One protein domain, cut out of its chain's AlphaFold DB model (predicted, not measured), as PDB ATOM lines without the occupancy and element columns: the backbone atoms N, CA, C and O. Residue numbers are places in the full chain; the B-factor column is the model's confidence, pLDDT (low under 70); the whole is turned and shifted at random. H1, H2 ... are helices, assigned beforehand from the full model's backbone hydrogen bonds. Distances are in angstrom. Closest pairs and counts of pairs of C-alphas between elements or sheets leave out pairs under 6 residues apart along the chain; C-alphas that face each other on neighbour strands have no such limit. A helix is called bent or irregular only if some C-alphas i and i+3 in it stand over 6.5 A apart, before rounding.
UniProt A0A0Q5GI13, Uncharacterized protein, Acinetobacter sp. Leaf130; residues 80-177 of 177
ATOM      1  N   ASP A  80      29.350 -30.143-107.765       83.94
ATOM      2  CA  ASP A  80      28.442 -29.065-108.184       83.94
ATOM      3  C   ASP A  80      29.218 -27.866-108.764       83.94
ATOM      4  O   ASP A  80      29.242 -26.788-108.157       83.94
ATOM      5  N   PRO A  81      29.814 -27.994-109.968       89.69
ATOM      6  CA  PRO A  81      30.596 -26.917-110.588       89.69
ATOM      7  C   PRO A  81      29.741 -25.667-110.850       89.69
ATOM      8  O   PRO A  81      30.233 -24.537-110.893       89.69
ATOM      9  N   GLN A  82      28.422 -25.851-110.941       92.25
ATOM     10  CA  GLN A  82      27.459 -24.770-111.107       92.25
ATOM     11  C   GLN A  82      27.351 -23.870-109.874       92.25
ATOM     12  O   GLN A  82      26.981 -22.704-110.012       92.25
ATOM     13  N   SER A  83      27.707 -24.356-108.680       92.12
ATOM     14  CA  SER A  83      27.803 -23.513-107.483       92.12
ATOM     15  C   SER A  83      28.878 -22.443-107.657       92.12
ATOM     16  O   SER A  83      28.610 -21.257-107.445       92.12
ATOM     17  N   PHE A  84      30.057 -22.832-108.162       95.88
ATOM     18  CA  PHE A  84      31.105 -21.872-108.501       95.88
ATOM     19  C   PHE A  84      30.630 -20.899-109.581       95.88
ATOM     20  O   PHE A  84      30.819 -19.694-109.434       95.88
ATOM     21  N   ALA A  85      29.985 -21.390-110.644       96.25
ATOM     22  CA  ALA A  85      29.496 -20.537-111.730       96.25
ATOM     23  C   ALA A  85      28.509 -19.465-111.233       96.25
ATOM     24  O   ALA A  85      28.619 -18.301-111.611       96.25
ATOM     25  N   ARG A  86      27.587 -19.821-110.330       97.38
ATOM     26  CA  ARG A  86      26.651 -18.871-109.704       97.38
ATOM     27  C   ARG A  86      27.371 -17.823-108.854       97.38
ATOM     28  O   ARG A  86      27.060 -16.636-108.958       97.38
ATOM     29  N   GLY A  87      28.356 -18.244-108.061       97.06
ATOM     30  CA  GLY A  87      29.226 -17.331-107.317       97.06
ATOM     31  C   GLY A  87      29.987 -16.377-108.236       97.06
ATOM     32  O   GLY A  87      29.959 -15.161-108.056       97.06
ATOM     33  N   TRP A  88      30.586 -16.907-109.295       97.44
ATOM     34  CA  TRP A  88      31.290 -16.119-110.296       97.44
ATOM     35  C   TRP A  88      30.376 -15.080-110.962       97.44
ATOM     36  O   TRP A  88      30.726 -13.902-111.022       97.44
ATOM     37  N   ILE A  89      29.164 -15.470-111.369       97.38
ATOM     38  CA  ILE A  89      28.166 -14.542-111.921       97.38
ATOM     39  C   ILE A  89      27.867 -13.419-110.919       97.38
ATOM     40  O   ILE A  89      27.925 -12.240-111.270       97.38
ATOM     41  N   ALA A  90      27.582 -13.755-109.660       97.19
ATOM     42  CA  ALA A  90      27.205 -12.774-108.645       97.19
ATOM     43  C   ALA A  90      28.330 -11.778-108.321       97.19
ATOM     44  O   ALA A  90      28.100 -10.561-108.244       97.19
ATOM     45  N   HIS A  91      29.552 -12.274-108.134       95.50
ATOM     46  CA  HIS A  91      30.674 -11.472-107.653       95.50
ATOM     47  C   HIS A  91      31.459 -10.796-108.778       95.50
ATOM     48  O   HIS A  91      31.937  -9.677-108.576       95.50
ATOM     49  N   CYS A  92      31.557 -11.432-109.945       95.50
ATOM     50  CA  CYS A  92      32.521 -11.064-110.982       95.50
ATOM     51  C   CYS A  92      31.880 -10.502-112.256       95.50
ATOM     52  O   CYS A  92      32.487  -9.654-112.906       95.50
ATOM     53  N   GLU A  93      30.674 -10.949-112.617       95.25
ATOM     54  CA  GLU A  93      30.037 -10.590-113.898       95.25
ATOM     55  C   GLU A  93      28.810  -9.686-113.727       95.25
ATOM     56  O   GLU A  93      28.477  -8.893-114.608       95.25
ATOM     57  N   SER A  94      28.139  -9.771-112.579       92.75
ATOM     58  CA  SER A  94      26.951  -8.981-112.287       92.75
ATOM     59  C   SER A  94      27.272  -7.502-112.078       92.75
ATOM     60  O   SER A  94      28.133  -7.126-111.281       92.75
ATOM     61  N   ASN A  95      26.456  -6.643-112.694       91.88
ATOM     62  CA  ASN A  95      26.458  -5.196-112.465       91.88
ATOM     63  C   ASN A  95      25.695  -4.769-111.194       91.88
ATOM     64  O   ASN A  95      25.496  -3.569-110.969       91.88
ATOM     65  N   SER A  96      25.244  -5.729-110.376       93.56
ATOM     66  CA  SER A  96      24.515  -5.468-109.135       93.56
ATOM     67  C   SER A  96      25.310  -4.566-108.185       93.56
ATOM     68  O   SER A  96      26.525  -4.706-108.026       93.56
ATOM     69  N   LYS A  97      24.599  -3.638-107.536       91.69
ATOM     70  CA  LYS A  97      25.143  -2.704-106.536       91.69
ATOM     71  C   LYS A  97      25.120  -3.261-105.111       91.69
ATOM     72  O   LYS A  97      25.479  -2.543-104.182       91.69
ATOM     73  N   LEU A  98      24.677  -4.506-104.942       93.31
ATOM     74  CA  LEU A  98      24.721  -5.201-103.663       93.31
ATOM     75  C   LEU A  98      26.171  -5.333-103.175       93.31
ATOM     76  O   LEU A  98      27.089  -5.561-103.967       93.31
ATOM     77  N   ASP A  99      26.357  -5.189-101.865       91.12
ATOM     78  CA  ASP A  99      27.611  -5.539-101.202       91.12
ATOM     79  C   ASP A  99      27.869  -7.056-101.278       91.12
ATOM     80  O   ASP A  99      26.984  -7.842-101.629       91.12
ATOM     81  N   ASN A 100      29.101  -7.476-100.974       89.25
ATOM     82  CA  ASN A 100      29.481  -8.884-101.078       89.25
ATOM     83  C   ASN A 100      28.630  -9.798-100.200       89.25
ATOM     84  O   ASN A 100      28.244 -10.853-100.675       89.25
ATOM     85  N   THR A 101      28.281  -9.386 -98.980       92.06
ATOM     86  CA  THR A 101      27.467 -10.203 -98.070       92.06
ATOM     87  C   THR A 101      26.083 -10.479 -98.656       92.06
ATOM     88  O   THR A 101      25.584 -11.598 -98.599       92.06
ATOM     89  N   LYS A 102      25.460  -9.480 -99.289       94.94
ATOM     90  CA  LYS A 102      24.178  -9.675 -99.979       94.94
ATOM     91  C   LYS A 102      24.316 -10.512-101.248       94.94
ATOM     92  O   LYS A 102      23.412 -11.283-101.564       94.94
ATOM     93  N   LYS A 103      25.433 -10.396-101.970       95.69
ATOM     94  CA  LYS A 103      25.733 -11.288-103.102       95.69
ATOM     95  C   LYS A 103      25.917 -12.736-102.631       95.69
ATOM     96  O   LYS A 103      25.318 -13.623-103.233       95.69
ATOM     97  N   ASP A 104      26.620 -12.955-101.520       95.25
ATOM     98  CA  ASP A 104      26.800 -14.268-100.885       95.25
ATOM     99  C   ASP A 104      25.441 -14.879-100.498       95.25
ATOM    100  O   ASP A 104      25.182 -16.061-100.750       95.25
ATOM    101  N   ALA A 105      24.528 -14.060 -99.963       96.00
ATOM    102  CA  ALA A 105      23.157 -14.474 -99.673       96.00
ATOM    103  C   ALA A 105      22.393 -14.871-100.950       96.00
ATOM    104  O   ALA A 105      21.747 -15.920-100.975       96.00
ATOM    105  N   CYS A 106      22.505 -14.096-102.037       97.62
ATOM    106  CA  CYS A 106      21.889 -14.444-103.322       97.62
ATOM    107  C   CYS A 106      22.419 -15.771-103.886       97.62
ATOM    108  O   CYS A 106      21.636 -16.586-104.378       97.62
ATOM    109  N   VAL A 107      23.731 -16.008-103.806       97.12
ATOM    110  CA  VAL A 107      24.361 -17.255-104.268       97.12
ATOM    111  C   VAL A 107      23.876 -18.435-103.433       97.12
ATOM    112  O   VAL A 107      23.442 -19.444-103.988       97.12
ATOM    113  N   SER A 108      23.869 -18.291-102.107       95.88
ATOM    114  CA  SER A 108      23.397 -19.330-101.185       95.88
ATOM    115  C   SER A 108      21.928 -19.676-101.431       95.88
ATOM    116  O   SER A 108      21.558 -20.848-101.511       95.88
ATOM    117  N   TYR A 109      21.089 -18.662-101.640       97.62
ATOM    118  CA  TYR A 109      19.671 -18.861-101.914       97.62
ATOM    119  C   TYR A 109      19.412 -19.481-103.297       97.62
ATOM    120  O   TYR A 109      18.531 -20.325-103.461       97.62
ATOM    121  N   SER A 110      20.228 -19.135-104.292       98.25
ATOM    122  CA  SER A 110      20.207 -19.781-105.604       98.25
ATOM    123  C   SER A 110      20.653 -21.252-105.540       98.25
ATOM    124  O   SER A 110      20.033 -22.115-106.164       98.25
ATOM    125  N   ASN A 111      21.661 -21.580-104.724       97.06
ATOM    126  CA  ASN A 111      22.063 -22.966-104.455       97.06
ATOM    127  C   ASN A 111      20.924 -23.765-103.801       97.06
ATOM    128  O   ASN A 111      20.659 -24.901-104.198       97.06
ATOM    129  N   PHE A 112      20.201 -23.157-102.856       97.00
ATOM    130  CA  PHE A 112      18.987 -23.744-102.291       97.00
ATOM    131  C   PHE A 112      17.933 -24.019-103.377       97.00
ATOM    132  O   PHE A 112      17.400 -25.126-103.449       97.00
ATOM    133  N   ALA A 113      17.680 -23.063-104.274       98.19
ATOM    134  CA  ALA A 113      16.754 -23.249-105.391       98.19
ATOM    135  C   ALA A 113      17.161 -24.422-106.307       98.19
ATOM    136  O   ALA A 113      16.308 -25.223-106.698       98.19
ATOM    137  N   ALA A 114      18.459 -24.595-106.588       98.06
ATOM    138  CA  ALA A 114      18.962 -25.764-107.314       98.06
ATOM    139  C   ALA A 114      18.665 -27.072-106.557       98.06
ATOM    140  O   ALA A 114      18.169 -28.036-107.147       98.06
ATOM    141  N   ALA A 115      18.936 -27.101-105.248       97.06
ATOM    142  CA  ALA A 115      18.721 -28.265-104.391       97.06
ATOM    143  C   ALA A 115      17.242 -28.674-104.300       97.06
ATOM    144  O   ALA A 115      16.939 -29.868-104.278       97.06
ATOM    145  N   VAL A 116      16.314 -27.710-104.321       98.06
ATOM    146  CA  VAL A 116      14.864 -27.971-104.389       98.06
ATOM    147  C   VAL A 116      14.517 -28.781-105.638       98.06
ATOM    148  O   VAL A 116      13.859 -29.817-105.539       98.06
ATOM    149  N   VAL A 117      14.981 -28.343-106.813       98.25
ATOM    150  CA  VAL A 117      14.698 -29.046-108.074       98.25
ATOM    151  C   VAL A 117      15.377 -30.416-108.089       98.25
ATOM    152  O   VAL A 117      14.740 -31.397-108.458       98.25
ATOM    153  N   LYS A 118      16.631 -30.515-107.625       97.00
ATOM    154  CA  LYS A 118      17.338 -31.803-107.493       97.00
ATOM    155  C   LYS A 118      16.580 -32.772-106.566       97.00
ATOM    156  O   LYS A 118      16.404 -33.932-106.924       97.00
ATOM    157  N   SER A 119      16.043 -32.296-105.439       97.38
ATOM    158  CA  SER A 119      15.233 -33.110-104.514       97.38
ATOM    159  C   SER A 119      13.951 -33.618-105.172       97.38
ATOM    160  O   SER A 119      13.627 -34.800-105.073       97.38
ATOM    161  N   LYS A 120      13.247 -32.749-105.909       97.94
ATOM    162  CA  LYS A 120      12.077 -33.140-106.705       97.94
ATOM    163  C   LYS A 120      12.436 -34.220-107.731       97.94
ATOM    164  O   LYS A 120      11.725 -35.214-107.844       97.94
ATOM    165  N   LEU A 121      13.532 -34.045-108.473       97.50
ATOM    166  CA  LEU A 121      13.990 -35.020-109.471       97.50
ATOM    167  C   LEU A 121      14.396 -36.362-108.840       97.50
ATOM    168  O   LEU A 121      14.236 -37.400-109.474       97.50
ATOM    169  N   ALA A 122      14.838 -36.352-107.581       97.50
ATOM    170  CA  ALA A 122      15.079 -37.553-106.781       97.50
ATOM    171  C   ALA A 122      13.793 -38.196-106.210       97.50
ATOM    172  O   ALA A 122      13.872 -39.176-105.474       97.50
ATOM    173  N   GLY A 123      12.608 -37.664-106.530       97.88
ATOM    174  CA  GLY A 123      11.319 -38.209-106.095       97.88
ATOM    175  C   GLY A 123      10.883 -37.785-104.691       97.88
ATOM    176  O   GLY A 123       9.931 -38.353-104.155       97.88
ATOM    177  N   VAL A 124      11.540 -36.792-104.083       98.12
ATOM    178  CA  VAL A 124      11.120 -36.258-102.782       98.12
ATOM    179  C   VAL A 124       9.778 -35.524-102.939       98.12
ATOM    180  O   VAL A 124       9.642 -34.696-103.841       98.12
ATOM    181  N   PRO A 125       8.764 -35.794-102.092       98.06
ATOM    182  CA  PRO A 125       7.509 -35.048-102.110       98.06
ATOM    183  C   PRO A 125       7.673 -33.602-101.626       98.06
ATOM    184  O   PRO A 125       8.397 -33.334-100.667       98.06
ATOM    185  N   VAL A 126       6.888 -32.679-102.194       98.00
ATOM    186  CA  VAL A 126       6.934 -31.245-101.846       98.00
ATOM    187  C   VAL A 126       6.722 -30.977-100.355       98.00
ATOM    188  O   VAL A 126       7.409 -30.142 -99.772       98.00
ATOM    189  N   GLY A 127       5.814 -31.723 -99.717       97.56
ATOM    190  CA  GLY A 127       5.569 -31.622 -98.277       97.56
ATOM    191  C   GLY A 127       6.801 -31.995 -97.453       97.56
ATOM    192  O   GLY A 127       7.112 -31.313 -96.483       97.56
ATOM    193  N   THR A 128       7.555 -33.011 -97.883       97.31
ATOM    194  CA  THR A 128       8.806 -33.412 -97.229       97.31
ATOM    195  C   THR A 128       9.850 -32.306 -97.333       97.31
ATOM    196  O   THR A 128      10.415 -31.934 -96.311       97.31
ATOM    197  N   SER A 129      10.049 -31.709 -98.516       96.69
ATOM    198  CA  SER A 129      10.970 -30.567 -98.665       96.69
ATOM    199  C   SER A 129      10.559 -29.343 -97.845       96.69
ATOM    200  O   SER A 129      11.421 -28.605 -97.385       96.69
ATOM    201  N   LYS A 130       9.257 -29.103 -97.648       97.50
ATOM    202  CA  LYS A 130       8.777 -28.014 -96.784       97.50
ATOM    203  C   LYS A 130       9.039 -28.297 -95.307       97.50
ATOM    204  O   LYS A 130       9.442 -27.394 -94.584       97.50
ATOM    205  N   ASN A 131       8.867 -29.543 -94.872       96.25
ATOM    206  CA  ASN A 131       9.076 -29.937 -93.479       96.25
ATOM    207  C   ASN A 131      10.549 -29.887 -93.043       96.25
ATOM    208  O   ASN A 131      10.815 -29.814 -91.849       96.25
ATOM    209  N   THR A 132      11.501 -29.917 -93.982       93.62
ATOM    210  CA  THR A 132      12.935 -29.768 -93.678       93.62
ATOM    211  C   THR A 132      13.381 -28.313 -93.529       93.62
ATOM    212  O   THR A 132      14.546 -28.074 -93.227       93.62
ATOM    213  N   ILE A 133      12.504 -27.337 -93.786       95.06
ATOM    214  CA  ILE A 133      12.850 -25.920 -93.664       95.06
ATOM    215  C   ILE A 133      12.799 -25.499 -92.202       95.06
ATOM    216  O   ILE A 133      11.725 -25.406 -91.609       95.06
ATOM    217  N   ASP A 134      13.970 -25.172 -91.671       92.06
ATOM    218  CA  ASP A 134      14.124 -24.450 -90.418       92.06
ATOM    219  C   ASP A 134      14.360 -22.966 -90.733       92.06
ATOM    220  O   ASP A 134      15.364 -22.600 -91.344       92.06
ATOM    221  N   ALA A 135      13.380 -22.122 -90.415       92.88
ATOM    222  CA  ALA A 135      13.396 -20.700 -90.741       92.88
ATOM    223  C   ALA A 135      13.208 -19.863 -89.476       92.88
ATOM    224  O   ALA A 135      12.279 -20.105 -88.700       92.88
ATOM    225  N   ASN A 136      14.048 -18.835 -89.332       91.31
ATOM    226  CA  ASN A 136      14.080 -17.939 -88.175       91.31
ATOM    227  C   ASN A 136      12.781 -17.138 -88.002       91.31
ATOM    228  O   ASN A 136      12.386 -16.816 -86.882       91.31
ATOM    229  N   THR A 137      12.118 -16.808 -89.114       96.12
ATOM    230  CA  THR A 137      10.900 -15.992 -89.143       96.12
ATOM    231  C   THR A 137       9.809 -16.623 -90.010       96.12
ATOM    232  O   THR A 137      10.064 -17.474 -90.868       96.12
ATOM    233  N   GLU A 138       8.562 -16.200 -89.794       95.56
ATOM    234  CA  GLU A 138       7.430 -16.613 -90.629       95.56
ATOM    235  C   GLU A 138       7.570 -16.069 -92.060       95.56
ATOM    236  O   GLU A 138       7.200 -16.730 -93.032       95.56
ATOM    237  N   GLU A 139       8.136 -14.873 -92.203       94.94
ATOM    238  CA  GLU A 139       8.459 -14.247 -93.481       94.94
ATOM    239  C   GLU A 139       9.481 -15.077 -94.267       94.94
ATOM    240  O   GLU A 139       9.229 -15.403 -95.430       94.94
ATOM    241  N   ASP A 140      10.581 -15.489 -93.631       95.19
ATOM    242  CA  ASP A 140      11.599 -16.346 -94.247       95.19
ATOM    243  C   ASP A 140      11.013 -17.697 -94.651       95.19
ATOM    244  O   ASP A 140      11.254 -18.186 -95.758       95.19
ATOM    245  N   ARG A 141      10.163 -18.283 -93.797       96.44
ATOM    246  CA  ARG A 141       9.475 -19.540 -94.114       96.44
ATOM    247  C   ARG A 141       8.611 -19.411 -95.366       96.44
ATOM    248  O   ARG A 141       8.657 -20.285 -96.231       96.44
ATOM    249  N   LYS A 142       7.858 -18.315 -95.505       96.56
ATOM    250  CA  LYS A 142       7.054 -18.036 -96.709       96.56
ATOM    251  C   LYS A 142       7.927 -17.894 -97.954       96.56
ATOM    252  O   LYS A 142       7.551 -18.404 -99.009       96.56
ATOM    253  N   ILE A 143       9.083 -17.242 -97.833       96.38
ATOM    254  CA  ILE A 143      10.058 -17.103 -98.921       96.38
ATOM    255  C   ILE A 143      10.576 -18.483 -99.353       96.38
ATOM    256  O   ILE A 143      10.519 -18.816-100.539       96.38
ATOM    257  N   TYR A 144      11.006 -19.330 -98.412       97.31
ATOM    258  CA  TYR A 144      11.424 -20.703 -98.709       97.31
ATOM    259  C   TYR A 144      10.309 -21.526 -99.358       97.31
ATOM    260  O   TYR A 144      10.533 -22.165-100.384       97.31
ATOM    261  N   PHE A 145       9.097 -21.491 -98.802       97.88
ATOM    262  CA  PHE A 145       7.970 -22.276 -99.308       97.88
ATOM    263  C   PHE A 145       7.565 -21.865-100.720       97.88
ATOM    264  O   PHE A 145       7.307 -22.742-101.543       97.88
ATOM    265  N   LYS A 146       7.574 -20.562-101.023       97.31
ATOM    266  CA  LYS A 146       7.330 -20.061-102.377       97.31
ATOM    267  C   LYS A 146       8.350 -20.628-103.367       97.31
ATOM    268  O   LYS A 146       7.959 -21.162-104.401       97.31
ATOM    269  N   THR A 147       9.637 -20.572-103.033       98.06
ATOM    270  CA  THR A 147      10.706 -21.104-103.894       98.06
ATOM    271  C   THR A 147      10.643 -22.621-104.029       98.06
ATOM    272  O   THR A 147      10.901 -23.141-105.111       98.06
ATOM    273  N   ILE A 148      10.228 -23.341-102.981       98.38
ATOM    274  CA  ILE A 148       9.934 -24.774-103.075       98.38
ATOM    275  C   ILE A 148       8.804 -25.020-104.080       98.38
ATOM    276  O   ILE A 148       8.971 -25.803-105.010       98.38
ATOM    277  N   ASP A 149       7.673 -24.331-103.939       98.31
ATOM    278  CA  ASP A 149       6.517 -24.522-104.819       98.31
ATOM    279  C   ASP A 149       6.820 -24.173-106.284       98.31
ATOM    280  O   ASP A 149       6.314 -24.827-107.198       98.31
ATOM    281  N   GLU A 150       7.646 -23.156-106.532       98.06
ATOM    282  CA  GLU A 150       8.113 -22.794-107.872       98.06
ATOM    283  C   GLU A 150       9.130 -23.806-108.416       98.06
ATOM    284  O   GLU A 150       8.978 -24.284-109.542       98.06
ATOM    285  N   GLY A 151      10.105 -24.218-107.605       98.19
ATOM    286  CA  GLY A 151      11.112 -25.204-107.992       98.19
ATOM    287  C   GLY A 151      10.502 -26.565-108.325       98.19
ATOM    288  O   GLY A 151      10.905 -27.205-109.293       98.19
ATOM    289  N   TYR A 152       9.445 -26.976-107.621       98.38
ATOM    290  CA  TYR A 152       8.725 -28.218-107.917       98.38
ATOM    291  C   TYR A 152       8.012 -28.209-109.282       98.38
ATOM    292  O   TYR A 152       7.719 -29.273-109.837       98.38
ATOM    293  N   LYS A 153       7.799 -27.035-109.887       98.00
ATOM    294  CA  LYS A 153       7.291 -26.898-111.264       98.00
ATOM    295  C   LYS A 153       8.406 -26.981-112.315       98.00
ATOM    296  O   LYS A 153       8.109 -27.226-113.479       98.00
ATOM    297  N   SER A 154       9.673 -26.834-111.921       97.62
ATOM    298  CA  SER A 154      10.833 -26.903-112.819       97.62
ATOM    299  C   SER A 154      11.366 -28.330-112.984       97.62
ATOM    300  O   SER A 154      11.283 -29.152-112.072       97.62
ATOM    301  N   ASN A 155      11.947 -28.624-114.148       97.25
ATOM    302  CA  ASN A 155      12.712 -29.851-114.420       97.25
ATOM    303  C   ASN A 155      14.199 -29.564-114.689       97.25
ATOM    304  O   ASN A 155      14.942 -30.464-115.062       97.25
ATOM    305  N   ASN A 156      14.628 -28.310-114.535       97.31
ATOM    306  CA  ASN A 156      16.003 -27.885-114.756       97.31
ATOM    307  C   ASN A 156      16.472 -27.096-113.529       97.31
ATOM    308  O   ASN A 156      16.007 -25.977-113.287       97.31
ATOM    309  N   SER A 157      17.353 -27.710-112.732       96.75
ATOM    310  CA  SER A 157      17.862 -27.114-111.495       96.75
ATOM    311  C   SER A 157      18.670 -25.856-111.759       96.75
ATOM    312  O   SER A 157      18.520 -24.876-111.037       96.75
ATOM    313  N   ASP A 158      19.481 -25.865-112.813       96.00
ATOM    314  CA  ASP A 158      20.424 -24.790-113.097       96.00
ATOM    315  C   ASP A 158      19.698 -23.562-113.632       96.00
ATOM    316  O   ASP A 158      19.928 -22.452-113.159       96.00
ATOM    317  N   ALA A 159      18.753 -23.760-114.555       97.56
ATOM    318  CA  ALA A 159      17.932 -22.674-115.079       97.56
ATOM    319  C   ALA A 159      17.103 -22.007-113.969       97.56
ATOM    320  O   ALA A 159      17.053 -20.780-113.891       97.56
ATOM    321  N   PHE A 160      16.496 -22.802-113.080       98.38
ATOM    322  CA  PHE A 160      15.721 -22.261-111.963       98.38
ATOM    323  C   PHE A 160      16.609 -21.520-110.954       98.38
ATOM    324  O   PHE A 160      16.280 -20.412-110.536       98.38
ATOM    325  N   ALA A 161      17.769 -22.083-110.615       98.31
ATOM    326  CA  ALA A 161      18.728 -21.430-109.735       98.31
ATOM    327  C   ALA A 161      19.219 -20.096-110.315       98.31
ATOM    328  O   ALA A 161      19.244 -19.094-109.599       98.31
ATOM    329  N   LEU A 162      19.553 -20.047-111.608       98.06
ATOM    330  CA  LEU A 162      19.974 -18.816-112.280       98.06
ATOM    331  C   LEU A 162      18.863 -17.761-112.322       98.06
ATOM    332  O   LEU A 162      19.150 -16.585-112.116       98.06
ATOM    333  N   GLN A 163      17.604 -18.164-112.514       98.06
ATOM    334  CA  GLN A 163      16.461 -17.253-112.414       98.06
ATOM    335  C   GLN A 163      16.354 -16.638-111.009       98.06
ATOM    336  O   GLN A 163      16.179 -15.427-110.875       98.06
ATOM    337  N   VAL A 164      16.490 -17.457-109.960       98.44
ATOM    338  CA  VAL A 164      16.473 -16.980-108.567       98.44
ATOM    339  C   VAL A 164      17.657 -16.054-108.283       98.44
ATOM    340  O   VAL A 164      17.489 -15.017-107.642       98.44
ATOM    341  N   LEU A 165      18.845 -16.391-108.794       98.50
ATOM    342  CA  LEU A 165      20.047 -15.574-108.648       98.50
ATOM    343  C   LEU A 165      19.869 -14.196-109.290       98.50
ATOM    344  O   LEU A 165      20.118 -13.184-108.640       98.50
ATOM    345  N   ASP A 166      19.424 -14.152-110.545       98.12
ATOM    346  CA  ASP A 166      19.222 -12.911-111.294       98.12
ATOM    347  C   ASP A 166      18.177 -12.008-110.620       98.12
ATOM    348  O   ASP A 166      18.454 -10.835-110.355       98.12
ATOM    349  N   GLY A 167      17.024 -12.568-110.235       97.81
ATOM    350  CA  GLY A 167      15.993 -11.832-109.499       97.81
ATOM    351  C   GLY A 167      16.498 -11.303-108.152       97.81
ATOM    352  O   GLY A 167      16.196 -10.170-107.775       97.81
ATOM    353  N   CYS A 168      17.326 -12.071-107.441       98.12
ATOM    354  CA  CYS A 168      17.941 -11.619-106.193       98.12
ATOM    355  C   CYS A 168      18.929 -10.470-106.417       98.12
ATOM    356  O   CYS A 168      18.849  -9.433-105.757       98.12
ATOM    357  N   LEU A 169      19.825 -10.606-107.399       97.88
ATOM    358  CA  LEU A 169      20.830  -9.593-107.725       97.88
ATOM    359  C   LEU A 169      20.209  -8.267-108.194       97.88
ATOM    360  O   LEU A 169      20.833  -7.215-108.015       97.88
ATOM    361  N   LYS A 170      18.995  -8.313-108.759       97.06
ATOM    362  CA  LYS A 170      18.170  -7.153-109.138       97.06
ATOM    363  C   LYS A 170      17.325  -6.581-107.993       97.06
ATOM    364  O   LYS A 170      16.771  -5.495-108.138       97.06
ATOM    365  N   GLY A 171      17.244  -7.272-106.855       94.56
ATOM    366  CA  GLY A 171      16.413  -6.884-105.712       94.56
ATOM    367  C   GLY A 171      14.925  -7.220-105.866       94.56
ATOM    368  O   GLY A 171      14.107  -6.742-105.084       94.56
ATOM    369  N   GLU A 172      14.565  -8.036-106.857       95.06
ATOM    370  CA  GLU A 172      13.195  -8.501-107.120       95.06
ATOM    371  C   GLU A 172      12.817  -9.685-106.217       95.06
ATOM    372  O   GLU A 172      11.654  -9.858-105.847       95.06
ATOM    373  N   ILE A 173      13.812 -10.488-105.828       93.88
ATOM    374  CA  ILE A 173      13.674 -11.610-104.898       93.88
ATOM    375  C   ILE A 173      14.430 -11.273-103.616       93.88
ATOM    376  O   ILE A 173      15.614 -10.942-103.645       93.88
ATOM    377  N   LYS A 174      13.745 -11.371-102.474       93.00
ATOM    378  CA  LYS A 174      14.381 -11.255-101.159       93.00
ATOM    379  C   LYS A 174      14.988 -12.595-100.767       93.00
ATOM    380  O   LYS A 174      14.319 -13.621-100.889       93.00
ATOM    381  N   THR A 175      16.215 -12.572-100.265       93.69
ATOM    382  CA  THR A 175      16.787 -13.725 -99.569       93.69
ATOM    383  C   THR A 175      16.222 -13.800 -98.155       93.69
ATOM    384  O   THR A 175      15.945 -12.750 -97.567       93.69
ATOM    385  N   PRO A 176      16.078 -15.009 -97.600       90.81
ATOM    386  CA  PRO A 176      15.879 -15.193 -96.170       90.81
ATOM    387  C   PRO A 176      16.995 -14.527 -95.355       90.81
ATOM    388  O   PRO A 176      18.119 -14.398 -95.857       90.81
ATOM    389  N   SER A 177      16.663 -14.083 -94.140       82.12
ATOM    390  CA  SER A 177      17.614 -13.452 -93.208       82.12
ATOM    391  C   SER A 177      18.493 -14.423 -92.424       82.12
ATOM    392  O   SER A 177      18.018 -15.528 -92.071       82.12
TER     393      SER A 177
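AT A GLANCE: This is residues 80 to 177 of the 177 residues of an uncharacterized protein of Acinetobacter sp. Leaf130 (UniProt A0A0Q5GI13). Three helices, H1, H2 and H5, make an up-and-down bundle, their centres at the corners of a triangle, and a hairpin of H3 and H4 packs on residues 113 to 120 of the long helix H2. H4 meets H2 near their ends, with residues 147 to 151 of H4 on residues 113 to 117 of H2, and the two make a corner at a steep tilt of 50 degrees. The printed part has 98 residues with five named helices, H1 to H5 in chain order, and no named strand; the class is all helix. It is compact, with a radius of gyration of the C-alphas of 12.9 A and spans of 36 by 29 by 18 A.

IN THESE COORDINATES: H1 is residues 81 to 93, 16.7 A long, from C-alpha 81 at (30.596, -26.917, -110.588). It is neither bent nor irregular, but only just: C-alphas 90 and 93 are 6.4 A apart. H2 is residues 100 to 121, 31.5 A; H3 residues 126 to 131, 8.7 A; H4 residues 138 to 151, 19.7 A. H5 is residues 157 to 169, 18.2 A, ending at C-alpha 169 (20.830, -9.593, -107.725).

HOW THE PARTS SIT: The hub is H2, touching the four other helices. H1 and H2 form a hairpin at a shallow tilt of 30 degrees, closest at the C-alphas of Gly 87 and Val 107, 5.7 A. H5 touches H2, opposite ways at a shallow tilt of 26 degrees; the closest C-alphas, of Ala 114 and Ser 157, are 4.5 A apart. H4 touches H2 at a steep tilt of 50 degrees, closest at the C-alphas of Val 117 and Gly 151, 5.3 A. H3 and H2 only just touch, with 3 pairs of C-alphas within 8 A. H1 and H4 are apart. In all five helices every O i to N i+4 pair is within hydrogen-bond range.

THE WHOLE: The C-alphas of Lys 97 and Gly 123, the two farthest apart, are 38.1 A apart. The printed part has no cut, and no link is long. The mean pLDDT of the printed part is 95.9; no printed residue is under 70.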